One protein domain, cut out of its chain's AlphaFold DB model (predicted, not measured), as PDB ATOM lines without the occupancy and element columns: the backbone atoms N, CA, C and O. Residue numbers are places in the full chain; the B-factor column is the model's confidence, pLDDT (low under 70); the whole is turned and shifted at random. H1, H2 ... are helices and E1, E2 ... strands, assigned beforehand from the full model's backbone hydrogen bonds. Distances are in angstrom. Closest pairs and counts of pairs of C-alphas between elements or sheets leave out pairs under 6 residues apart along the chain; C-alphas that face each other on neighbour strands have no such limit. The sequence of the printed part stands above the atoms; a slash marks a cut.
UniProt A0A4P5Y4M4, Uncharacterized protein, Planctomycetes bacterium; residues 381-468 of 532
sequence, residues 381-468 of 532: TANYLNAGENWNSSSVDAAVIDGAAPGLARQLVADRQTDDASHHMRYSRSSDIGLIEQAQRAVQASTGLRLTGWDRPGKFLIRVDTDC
ATOM      1  N   THR A 381      14.311  17.372 138.944       87.75
ATOM      2  CA  THR A 381      13.555  18.524 139.449       87.75
ATOM      3  C   THR A 381      14.287  19.796 139.069       87.75
ATOM      4  O   THR A 381      15.517  19.816 139.111       87.75
ATOM      5  N   ALA A 382      13.561  20.866 138.765       89.75
ATOM      6  CA  ALA A 382      14.151  22.150 138.417       89.75
ATOM      7  C   ALA A 382      13.526  23.263 139.256       89.75
ATOM      8  O   ALA A 382      12.305  23.347 139.378       89.75
ATOM      9  N   ASN A 383      14.370  24.115 139.832       88.50
ATOM     10  CA  ASN A 383      13.948  25.202 140.705       88.50
ATOM     11  C   ASN A 383      14.753  26.474 140.444       88.50
ATOM     12  O   ASN A 383      15.907  26.410 140.021       88.50
ATOM     13  N   TYR A 384      14.164  27.621 140.761       90.44
ATOM     14  CA  TYR A 384      14.810  28.924 140.757       90.44
ATOM     15  C   TYR A 384      14.975  29.482 142.167       90.44
ATOM     16  O   TYR A 384      14.131  29.294 143.045       90.44
ATOM     17  N   LEU A 385      16.055  30.238 142.338       89.25
ATOM     18  CA  LEU A 385      16.372  31.053 143.499       89.25
ATOM     19  C   LEU A 385      16.684  32.473 143.022       89.25
ATOM     20  O   LEU A 385      17.445  32.661 142.069       89.25
ATOM     21  N   ASN A 386      16.145  33.468 143.717       89.12
ATOM     22  CA  ASN A 386      16.532  34.868 143.558       89.12
ATOM     23  C   ASN A 386      17.514  35.239 144.680       89.12
ATOM     24  O   ASN A 386      17.124  35.654 145.771       89.12
ATOM     25  N   ALA A 387      18.803  34.991 144.448       84.56
ATOM     26  CA  ALA A 387      19.830  35.052 145.480       84.56
ATOM     27  C   ALA A 387      20.309  36.493 145.725       84.56
ATOM     28  O   ALA A 387      20.959  37.103 144.874       84.56
ATOM     29  N   GLY A 388      20.023  37.026 146.917       77.12
ATOM     30  CA  GLY A 388      20.637  38.252 147.446       77.12
ATOM     31  C   GLY A 388      22.024  38.014 148.066       77.12
ATOM     32  O   GLY A 388      22.573  36.917 147.978       77.12
ATOM     33  N   GLU A 389      22.581  39.022 148.747       67.62
ATOM     34  CA  GLU A 389      23.913  38.942 149.389       67.62
ATOM     35  C   GLU A 389      24.030  37.798 150.408       67.62
ATOM     36  O   GLU A 389      25.045  37.109 150.457       67.62
ATOM     37  N   ASN A 390      22.952  37.539 151.153       61.25
ATOM     38  CA  ASN A 390      22.901  36.505 152.188       61.25
ATOM     39  C   ASN A 390      22.301  35.180 151.701       61.25
ATOM     40  O   ASN A 390      21.996  34.319 152.522       61.25
ATOM     41  N   TRP A 391      22.065  35.021 150.392       68.88
ATOM     42  CA  TRP A 391      21.460  33.814 149.803       68.88
ATOM     43  C   TRP A 391      20.084  33.419 150.372       68.88
ATOM     44  O   TRP A 391      19.622  32.301 150.153       68.88
ATOM     45  N   ASN A 392      19.411  34.329 151.079       66.50
ATOM     46  CA  ASN A 392      18.101  34.072 151.663       66.50
ATOM     47  C   ASN A 392      17.020  34.223 150.586       66.50
ATOM     48  O   ASN A 392      16.601  35.337 150.273       66.50
ATOM     49  N   SER A 393      16.636  33.109 149.970       75.06
ATOM     50  CA  SER A 393      15.631  33.063 148.911       75.06
ATOM     51  C   SER A 393      14.841  31.767 148.991       75.06
ATOM     52  O   SER A 393      15.425  30.687 149.116       75.06
ATOM     53  N   SER A 394      13.516  31.865 148.896       77.75
ATOM     54  CA  SER A 394      12.660  30.693 148.755       77.75
ATOM     55  C   SER A 394      12.867  30.045 147.382       77.75
ATOM     56  O   SER A 394      12.910  30.730 146.361       77.75
ATOM     57  N   SER A 395      12.936  28.714 147.350       80.62
ATOM     58  CA  SER A 395      12.938  27.948 146.100       80.62
ATOM     59  C   SER A 395      11.572  28.023 145.421       80.62
ATOM     60  O   SER A 395      10.547  27.758 146.062       80.62
ATOM     61  N   VAL A 396      11.562  28.323 144.123       82.19
ATOM     62  CA  VAL A 396      10.359  28.328 143.281       82.19
ATOM     63  C   VAL A 396      10.507  27.307 142.167       82.19
ATOM     64  O   VAL A 396      11.562  27.227 141.548       82.19
ATOM     65  N   ASP A 397       9.449  26.552 141.891       82.50
ATOM     66  CA  ASP A 397       9.432  25.607 140.781       82.50
ATOM     67  C   ASP A 397       9.783  26.275 139.446       82.50
ATOM     68  O   ASP A 397       9.267  27.350 139.122       82.50
ATOM     69  N   ALA A 398      10.612  25.622 138.634       89.00
ATOM     70  CA  ALA A 398      10.941  26.124 137.307       89.00
ATOM     71  C   ALA A 398       9.719  26.311 136.406       89.00
ATOM     72  O   ALA A 398       9.674  27.289 135.668       89.00
ATOM     73  N   ALA A 399       8.701  25.457 136.498       84.62
ATOM     74  CA  ALA A 399       7.499  25.543 135.678       84.62
ATOM     75  C   ALA A 399       6.695  26.829 135.909       84.62
ATOM     76  O   ALA A 399       6.064  27.321 134.975       84.62
ATOM     77  N   VAL A 400       6.755  27.406 137.115       83.69
ATOM     78  CA  VAL A 400       6.115  28.697 137.416       83.69
ATOM     79  C   VAL A 400       6.733  29.811 136.569       83.69
ATOM     80  O   VAL A 400       6.025  30.606 135.954       83.69
ATOM     81  N   ILE A 401       8.063  29.857 136.505       89.69
ATOM     82  CA  ILE A 401       8.787  30.919 135.801       89.69
ATOM     83  C   ILE A 401       8.870  30.621 134.306       89.69
ATOM     84  O   ILE A 401       8.579  31.497 133.498       89.69
ATOM     85  N   ASP A 402       9.210  29.394 133.922       91.31
ATOM     86  CA  ASP A 402       9.359  28.991 132.522       91.31
ATOM     87  C   ASP A 402       8.025  29.021 131.765       91.31
ATOM     88  O   ASP A 402       8.010  29.323 130.571       91.31
ATOM     89  N   GLY A 403       6.909  28.745 132.450       87.44
ATOM     90  CA  GLY A 403       5.569  28.844 131.873       87.44
ATOM     91  C   GLY A 403       5.159  30.288 131.574       87.44
ATOM     92  O   GLY A 403       4.620  30.567 130.504       87.44
ATOM     93  N   ALA A 404       5.452  31.220 132.486       88.00
ATOM     94  CA  ALA A 404       5.108  32.636 132.336       88.00
ATOM     95  C   ALA A 404       6.142  33.444 131.526       88.00
ATOM     96  O   ALA A 404       5.802  34.466 130.927       88.00
ATOM     97  N   ALA A 405       7.399  32.997 131.483       90.25
ATOM     98  CA  ALA A 405       8.495  33.612 130.739       90.25
ATOM     99  C   ALA A 405       9.245  32.582 129.866       90.25
ATOM    100  O   ALA A 405      10.414  32.264 130.130       90.25
ATOM    101  N   PRO A 406       8.617  32.074 128.785       91.44
ATOM    102  CA  PRO A 406       9.235  31.072 127.926       91.44
ATOM    103  C   PRO A 406      10.576  31.546 127.351       91.44
ATOM    104  O   PRO A 406      10.667  32.569 126.675       91.44
ATOM    105  N   GLY A 407      11.635  30.770 127.583       91.19
ATOM    106  CA  GLY A 407      12.982  31.062 127.084       91.19
ATOM    107  C   GLY A 407      13.891  31.825 128.045       91.19
ATOM    108  O   GLY A 407      15.076  31.949 127.742       91.19
ATOM    109  N   LEU A 408      13.395  32.252 129.211       95.00
ATOM    110  CA  LEU A 408      14.226  32.828 130.271       95.00
ATOM    111  C   LEU A 408      15.361  31.873 130.674       95.00
ATOM    112  O   LEU A 408      16.516  32.289 130.720       95.00
ATOM    113  N   ALA A 409      15.073  30.579 130.859       94.50
ATOM    114  CA  ALA A 409      16.081  29.566 131.186       94.50
ATOM    115  C   ALA A 409      17.273  29.527 130.211       94.50
ATOM    116  O   ALA A 409      18.408  29.336 130.637       94.50
ATOM    117  N   ARG A 410      17.035  29.744 128.908       94.81
ATOM    118  CA  ARG A 410      18.081  29.705 127.866       94.81
ATOM    119  C   ARG A 410      19.028  30.905 127.907       94.81
ATOM    120  O   ARG A 410      20.058  30.875 127.247       94.81
ATOM    121  N   GLN A 411      18.660  31.952 128.639       96.06
ATOM    122  CA  GLN A 411      19.468  33.158 128.806       96.06
ATOM    123  C   GLN A 411      20.365  33.087 130.049       96.06
ATOM    124  O   GLN A 411      21.175  33.984 130.276       96.06
ATOM    125  N   LEU A 412      20.239  32.033 130.862       95.75
ATOM    126  CA  LEU A 412      21.144  31.782 131.977       95.75
ATOM    127  C   LEU A 412      22.452  31.166 131.479       95.75
ATOM    128  O   LEU A 412      22.467  30.356 130.552       95.75
ATOM    129  N   VAL A 413      23.550  31.504 132.147       94.06
ATOM    130  CA  VAL A 413      24.866  30.922 131.880       94.06
ATOM    131  C   VAL A 413      25.066  29.724 132.798       94.06
ATOM    132  O   VAL A 413      24.995  29.862 134.019       94.06
ATOM    133  N   ALA A 414      25.305  28.549 132.216       90.19
ATOM    134  CA  ALA A 414      25.612  27.341 132.971       90.19
ATOM    135  C   ALA A 414      26.955  27.477 133.701       90.19
ATOM    136  O   ALA A 414      27.951  27.921 133.126       90.19
ATOM    137  N   ASP A 415      26.987  27.056 134.961       84.12
ATOM    138  CA  ASP A 415      28.219  27.004 135.732       84.12
ATOM    139  C   ASP A 415      29.155  25.925 135.195       84.12
ATOM    140  O   ASP A 415      28.745  24.810 134.864       84.12
ATOM    141  N   ARG A 416      30.449  26.251 135.147       76.75
ATOM    142  CA  ARG A 416      31.480  25.281 134.790       76.75
ATOM    143  C   ARG A 416      31.614  24.259 135.920       76.75
ATOM    144  O   ARG A 416      32.054  24.613 137.010       76.75
ATOM    145  N   GLN A 417      31.269  23.003 135.649       70.12
ATOM    146  CA  GLN A 417      31.592  21.882 136.534       70.12
ATOM    147  C   GLN A 417      33.044  21.445 136.312       70.12
ATOM    148  O   GLN A 417      33.525  21.414 135.177       70.12
ATOM    149  N   THR A 418      33.746  21.147 137.400       67.19
ATOM    150  CA  THR A 418      35.069  20.513 137.396       67.19
ATOM    151  C   THR A 418      34.914  18.991 137.466       67.19
ATOM    152  O   THR A 418      33.861  18.502 137.861       67.19
ATOM    153  N   ASP A 419      35.943  18.225 137.099       64.69
ATOM    154  CA  ASP A 419      35.871  16.747 137.107       64.69
ATOM    155  C   ASP A 419      35.762  16.149 138.526       64.69
ATOM    156  O   ASP A 419      35.383  14.996 138.706       64.69
ATOM    157  N   ASP A 420      36.112  16.930 139.549       59.75
ATOM    158  CA  ASP A 420      36.035  16.568 140.967       59.75
ATOM    159  C   ASP A 420      34.738  17.038 141.655       59.75
ATOM    160  O   ASP A 420      34.549  16.774 142.846       59.75
ATOM    161  N   ALA A 421      33.845  17.694 140.908       65.25
ATOM    162  CA  ALA A 421      32.542  18.172 141.351       65.25
ATOM    163  C   ALA A 421      31.533  17.036 141.578       65.25
ATOM    164  O   ALA A 421      31.621  15.951 141.005       65.25
ATOM    165  N   SER A 422      30.485  17.313 142.357       71.50
ATOM    166  CA  SER A 422      29.290  16.464 142.349       71.50
ATOM    167  C   SER A 422      28.440  16.771 141.109       71.50
ATOM    168  O   SER A 422      28.032  17.920 140.922       71.50
ATOM    169  N   HIS A 423      28.093  15.769 140.301       79.62
ATOM    170  CA  HIS A 423      27.370  15.995 139.035       79.62
ATOM    171  C   HIS A 423      25.839  15.927 139.139       79.62
ATOM    172  O   HIS A 423      25.137  16.186 138.163       79.62
ATOM    173  N   HIS A 424      25.301  15.614 140.319       85.25
ATOM    174  CA  HIS A 424      23.861  15.450 140.529       85.25
ATOM    175  C   HIS A 424      23.053  16.756 140.481       85.25
ATOM    176  O   HIS A 424      21.831  16.703 140.369       85.25
ATOM    177  N   MET A 425      23.710  17.917 140.553       87.56
ATOM    178  CA  MET A 425      23.076  19.226 140.397       87.56
ATOM    179  C   MET A 425      23.786  20.069 139.349       87.56
ATOM    180  O   MET A 425      25.009  20.213 139.374       87.56
ATOM    181  N   ARG A 426      23.001  20.676 138.460       88.50
ATOM    182  CA  ARG A 426      23.470  21.639 137.461       88.50
ATOM    183  C   ARG A 426      22.940  23.019 137.806       88.50
ATOM    184  O   ARG A 426      21.742  23.197 137.996       88.50
ATOM    185  N   TYR A 427      23.850  23.981 137.865       88.69
ATOM    186  CA  TYR A 427      23.546  25.369 138.184       88.69
ATOM    187  C   TYR A 427      23.650  26.208 136.917       88.69
ATOM    188  O   TYR A 427      24.603  26.068 136.152       88.69
ATOM    189  N   SER A 428      22.675  27.081 136.697       92.81
ATOM    190  CA  SER A 428      22.743  28.125 135.674       92.81
ATOM    191  C   SER A 428      22.354  29.452 136.301       92.81
ATOM    192  O   SER A 428      21.397  29.500 137.070       92.81
ATOM    193  N   ARG A 429      23.074  30.534 136.006       93.69
ATOM    194  CA  ARG A 429      22.839  31.833 136.647       93.69
ATOM    195  C   ARG A 429      22.889  33.008 135.689       93.69
ATOM    196  O   ARG A 429      23.514  32.947 134.634       93.69
ATOM    197  N   SER A 430      22.254  34.098 136.093       94.81
ATOM    198  CA  SER A 430      22.391  35.405 135.460       94.81
ATOM    199  C   SER A 430      22.371  36.507 136.514       94.81
ATOM    200  O   SER A 430      21.660  36.405 137.512       94.81
ATOM    201  N   SER A 431      23.165  37.553 136.294       94.69
ATOM    202  CA  SER A 431      23.108  38.815 137.045       94.69
ATOM    203  C   SER A 431      22.375  39.916 136.269       94.69
ATOM    204  O   SER A 431      22.451  41.082 136.648       94.69
ATOM    205  N   ASP A 432      21.725  39.576 135.152       95.88
ATOM    206  CA  ASP A 432      20.915  40.514 134.377       95.88
ATOM    207  C   ASP A 432      19.662  40.901 135.174       95.88
ATOM    208  O   ASP A 432      18.799  40.065 135.466       95.88
ATOM    209  N   ILE A 433      19.571  42.185 135.515       95.00
ATOM    210  CA  ILE A 433      18.475  42.736 136.309       95.00
ATOM    211  C   ILE A 433      17.114  42.568 135.623       95.00
ATOM    212  O   ILE A 433      16.125  42.279 136.293       95.00
ATOM    213  N   GLY A 434      17.059  42.664 134.293       95.62
ATOM    214  CA  GLY A 434      15.829  42.510 133.524       95.62
ATOM    215  C   GLY A 434      15.287  41.083 133.587       95.62
ATOM    216  O   GLY A 434      14.076  40.896 133.735       95.62
ATOM    217  N   LEU A 435      16.171  40.077 133.549       95.50
ATOM    218  CA  LEU A 435      15.785  38.670 133.727       95.50
ATOM    219  C   LEU A 435      15.318  38.378 135.155       95.50
ATOM    220  O   LEU A 435      14.331  37.665 135.341       95.50
ATOM    221  N   ILE A 436      15.997  38.944 136.157       95.50
ATOM    222  CA  ILE A 436      15.604  38.811 137.566       95.50
ATOM    223  C   ILE A 436      14.197  39.385 137.769       95.50
ATOM    224  O   ILE A 436      13.309  38.687 138.258       95.50
ATOM    225  N   GLU A 437      13.952  40.617 137.324       94.75
ATOM    226  CA  GLU A 437      12.643  41.261 137.445       94.75
ATOM    227  C   GLU A 437      11.546  40.529 136.658       94.75
ATOM    228  O   GLU A 437      10.394  40.470 137.096       94.75
ATOM    229  N   GLN A 438      11.877  39.952 135.497       94.69
ATOM    230  CA  GLN A 438      10.944  39.120 134.738       94.69
ATOM    231  C   GLN A 438      10.532  37.876 135.530       94.69
ATOM    232  O   GLN A 438       9.335  37.591 135.621       94.69
ATOM    233  N   ALA A 439      11.490  37.172 136.139       93.69
ATOM    234  CA  ALA A 439      11.203  36.028 136.998       93.69
ATOM    235  C   ALA A 439      10.355  36.436 138.213       93.69
ATOM    236  O   ALA A 439       9.375  35.765 138.524       93.69
ATOM    237  N   GLN A 440      10.650  37.567 138.858       91.31
ATOM    238  CA  GLN A 440       9.851  38.063 139.984       91.31
ATOM    239  C   GLN A 440       8.394  38.342 139.605       91.31
ATOM    240  O   GLN A 440       7.486  37.964 140.344       91.31
ATOM    241  N   ARG A 441       8.153  38.963 138.443       90.31
ATOM    242  CA  ARG A 441       6.788  39.182 137.939       90.31
ATOM    243  C   ARG A 441       6.055  37.861 137.705       90.31
ATOM    244  O   ARG A 441       4.888  37.761 138.070       90.31
ATOM    245  N   ALA A 442       6.736  36.854 137.152       88.75
ATOM    246  CA  ALA A 442       6.172  35.518 136.963       88.75
ATOM    247  C   ALA A 442       5.774  34.861 138.296       88.75
ATOM    248  O   ALA A 442       4.663  34.342 138.418       88.75
ATOM    249  N   VAL A 443       6.642  34.943 139.311       84.62
ATOM    250  CA  VAL A 443       6.349  34.437 140.660       84.62
ATOM    251  C   VAL A 443       5.146  35.160 141.261       84.62
ATOM    252  O   VAL A 443       4.176  34.509 141.635       84.62
ATOM    253  N   GLN A 444       5.160  36.495 141.281       81.88
ATOM    254  CA  GLN A 444       4.089  37.297 141.874       81.88
ATOM    255  C   GLN A 444       2.729  37.063 141.197       81.88
ATOM    256  O   GLN A 444       1.706  37.056 141.882       81.88
ATOM    257  N   ALA A 445       2.714  36.871 139.873       81.25
ATOM    258  CA  ALA A 445       1.497  36.597 139.112       81.25
ATOM    259  C   ALA A 445       0.940  35.186 139.358       81.25
ATOM    260  O   ALA A 445      -0.272  35.003 139.324       81.25
ATOM    261  N   SER A 446       1.812  34.204 139.599       71.94
ATOM    262  CA  SER A 446       1.413  32.794 139.703       71.94
ATOM    263  C   SER A 446       1.061  32.368 141.123       71.94
ATOM    264  O   SER A 446       0.200  31.514 141.304       71.94
ATOM    265  N   THR A 447       1.737  32.925 142.131       64.56
ATOM    266  CA  THR A 447       1.544  32.524 143.533       64.56
ATOM    267  C   THR A 447       0.607  33.459 144.283       64.56
ATOM    268  O   THR A 447       0.056  33.066 145.303       64.56
ATOM    269  N   GLY A 448       0.467  34.715 143.836       63.28
ATOM    270  CA  GLY A 448      -0.248  35.761 144.574       63.28
ATOM    271  C   GLY A 448       0.430  36.173 145.889       63.28
ATOM    272  O   GLY A 448      -0.122  36.966 146.650       63.28
ATOM    273  N   LEU A 449       1.636  35.668 146.167       60.41
ATOM    274  CA  LEU A 449       2.244  35.692 147.493       60.41
ATOM    275  C   LEU A 449       3.625  36.326 147.498       60.41
ATOM    276  O   LEU A 449       4.396  36.221 146.546       60.41
ATOM    277  N   ARG A 450       3.945  36.968 148.623       67.44
ATOM    278  CA  ARG A 450       5.260  37.560 148.865       67.44
ATOM    279  C   ARG A 450       6.196  36.503 149.431       67.44
ATOM    280  O   ARG A 450       6.258  36.316 150.642       67.44
ATOM    281  N   LEU A 451       6.904  35.823 148.538       73.94
ATOM    282  CA  LEU A 451       7.967  34.895 148.907       73.94
ATOM    283  C   LEU A 451       9.225  35.639 149.358       73.94
ATOM    284  O   LEU A 451       9.607  36.654 148.764       73.94
ATOM    285  N   THR A 452       9.918  35.099 150.358       74.69
ATOM    286  CA  THR A 452      11.184  35.671 150.823       74.69
ATOM    287  C   THR A 452      12.244  35.636 149.736       74.69
ATOM    288  O   THR A 452      12.467  34.626 149.065       74.69
ATOM    289  N   GLY A 453      12.897  36.782 149.557       78.94
ATOM    290  CA  GLY A 453      13.891  36.995 148.515       78.94
ATOM    291  C   GLY A 453      13.291  37.231 147.130       78.94
ATOM    292  O   GLY A 453      14.057  37.382 146.192       78.94
ATOM    293  N   TRP A 454      11.964  37.286 146.968       84.00
ATOM    294  CA  TRP A 454      11.301  37.586 145.688       84.00
ATOM    295  C   TRP A 454      10.609  38.954 145.667       84.00
ATOM    296  O   TRP A 454      10.086  39.364 144.634       84.00
ATOM    297  N   ASP A 455      10.663  39.694 146.774       82.19
ATOM    298  CA  ASP A 455      10.127  41.048 146.948       82.19
ATOM    299  C   ASP A 455      10.931  42.127 146.206       82.19
ATOM    300  O   ASP A 455      10.393  43.176 145.852       82.19
ATOM    301  N   ARG A 456      12.217  41.872 145.953       86.88
ATOM    302  CA  ARG A 456      13.137  42.776 145.251       86.88
ATOM    303  C   ARG A 456      14.174  41.999 144.431       86.88
ATOM    304  O   ARG A 456      14.450  40.842 144.761       86.88
ATOM    305  N   PRO A 457      14.756  42.606 143.385       88.38
ATOM    306  CA  PRO A 457      15.778  41.936 142.599       88.38
ATOM    307  C   PRO A 457      16.976  41.533 143.465       88.38
ATOM    308  O   PRO A 457      17.503  42.345 144.231       88.38
ATOM    309  N   GLY A 458      17.380  40.267 143.372       89.00
ATOM    310  CA  GLY A 458      18.597  39.764 143.993       89.00
ATOM    311  C   GLY A 458      19.843  40.135 143.189       89.00
ATOM    312  O   GLY A 458      19.795  40.877 142.211       89.00
ATOM    313  N   LYS A 459      20.988  39.581 143.596       91.12
ATOM    314  CA  LYS A 459      22.256  39.706 142.866       91.12
ATOM    315  C   LYS A 459      22.337  38.722 141.700       91.12
ATOM    316  O   LYS A 459      22.942  39.028 140.676       91.12
ATOM    317  N   PHE A 460      21.749  37.539 141.872       92.12
ATOM    318  CA  PHE A 460      21.725  36.495 140.858       92.12
ATOM    319  C   PHE A 460      20.357  35.823 140.804       92.12
ATOM    320  O   PHE A 460      19.827  35.411 141.836       92.12
ATOM    321  N   LEU A 461      19.844  35.622 139.594       94.88
ATOM    322  CA  LEU A 461      18.845  34.593 139.337       94.88
ATOM    323  C   LEU A 461      19.578  33.278 139.097       94.88
ATOM    324  O   LEU A 461      20.459  33.219 138.240       94.88
ATOM    325  N   ILE A 462      19.228  32.240 139.847       92.94
ATOM    326  CA  ILE A 462      19.899  30.941 139.792       92.94
ATOM    327  C   ILE A 462      18.856  29.868 139.541       92.94
ATOM    328  O   ILE A 462      17.892  29.766 140.287       92.94
ATOM    329  N   ARG A 463      19.080  29.052 138.517       93.44
ATOM    330  CA  ARG A 463      18.356  27.815 138.257       93.44
ATOM    331  C   ARG A 463      19.195  26.634 138.725       93.44
ATOM    332  O   ARG A 463      20.394  26.582 138.443       93.44
ATOM    333  N   VAL A 464      18.551  25.696 139.407       89.56
ATOM    334  CA  VAL A 464      19.141  24.441 139.867       89.56
ATOM    335  C   VAL A 464      18.328  23.287 139.295       89.56
ATOM    336  O   VAL A 464      17.147  23.147 139.612       89.56
ATOM    337  N   ASP A 465      18.964  22.471 138.459       91.00
ATOM    338  CA  ASP A 465      18.410  21.218 137.950       91.00
ATOM    339  C   ASP A 465      19.066  20.051 138.701       91.00
ATOM    340  O   ASP A 465      20.281  19.854 138.614       91.00
ATOM    341  N   THR A 466      18.267  19.277 139.432       89.75
ATOM    342  CA  THR A 466      18.717  18.176 140.294       89.75
ATOM    343  C   THR A 466      18.272  16.841 139.722       89.75
ATOM    344  O   THR A 466      17.090  16.659 139.444       89.75
ATOM    345  N   ASP A 467      19.196  15.893 139.598       92.88
ATOM    346  CA  ASP A 467      18.902  14.487 139.329       92.88
ATOM    347  C   ASP A 467      18.688  13.742 140.649       92.88
ATOM    348  O   ASP A 467      19.624  13.534 141.426       92.88
ATOM    349  N   CYS A 468      17.443  13.337 140.904       92.31
ATOM    350  CA  CYS A 468      17.064  12.714 142.169       92.31
ATOM    351  C   CYS A 468      17.647  11.303 142.356       92.31
ATOM    352  O   CYS A 468      17.738  10.833 143.486       92.31
TER     353      CYS A 468
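What this domain is: This is residues 381 to 468 of the 532 residues of an uncharacterized protein of Planctomycetes bacterium (UniProt A0A4P5Y4M4). A small three-stranded sheet forms one layer, and the longest helix, H3, crosses slantwise over one face of it, with H1 on that same face beside edge strand E1. The long link of residues 412 to 424 makes one end of the longest axis, and the far end of H3 with the residues after it makes the other. The printed part has 88 residues, with three named helices and three named strands in the order E1 H1 H2 E2 H3 E3; the antiparallel sheet runs E1, E3, E2, and the class is mixed, helices and strands. It is compact, with a radius of gyration of the C-alphas of 12.6 A, yet elongated in outline, spanning 41 by 26 by 22 A.

Where its parts are: In the sheet, E1 is residues 381 to 387, 18.7 A long, beginning at C-alpha 381 (13.555, 18.524, 139.449). E3 is residues 460 to 467, 22.2 A, ending at C-alpha 467 (18.902, 14.487, 139.329). E2 is residues 425 to 430, 16.9 A. H3 is residues 433 to 447, 21.1 A, beginning at C-alpha 433 (18.475, 42.736, 136.309). H1 is residues 398 to 404, 10.1 A, and H2 is residues 408 to 411, 5.5 A.

How they stand to each other: E3 is the inner strand, and the sheet is twisted, with C-alphas up to 4.5 A off its best plane. E1 and E3 are antiparallel at 158 degrees, with N 385 and O 462 within hydrogen-bond range at 2.8 A. E3 and E2 are antiparallel at 162 degrees, with N 428 and O 463 at 2.9 A. Residues 396 to 397 pair antiparallel with 383 to 384 of E1, and 413 to 414 with 428 to 429 of E2. H1 and H3, on the same face, make two layers with the sheet. H3, at a height of 10.6 A over the sheet, lies over E1 and E3, slantwise to the strands at 55 degrees to E1 on the local plane; its closest C-alphas to E3 are Ile 436 and Leu 461, 5.6 A. H1, at a height of 8.7 A, lies over none of the strands, but only just: 2 of its 7 C-alphas fall on E1. H1 and H3 touch about perpendicular at 87 degrees, the closest C-alphas being Ile 401 and Ala 442, 5.4 A. H2 only grazes the sheet with residues 409 to 411; it and H1 only just touch, only at the corner, with 3 pairs of C-alphas within 8 A, the closest Asp 402 and Leu 408, 6.6 A. E1, H1 H2 and E2 form a split strand-helix-strand unit, two strands running the same way with E3 between them, and its crossover is left-handed. In H3 every O i to N i+4 pair is within hydrogen-bond range, in H1 2 of 3, and H2 is too short for one.

The domain as a whole: The C-alphas farthest apart are those of Asp 419 and Gly 448, 41.5 A. The printed part has no cut. The links H2 to E2 and H3 to E3 are long. Mean pLDDT of the printed part is 84.7; residues 389 to 392, 418 to 421 and 447 to 450 are under 70.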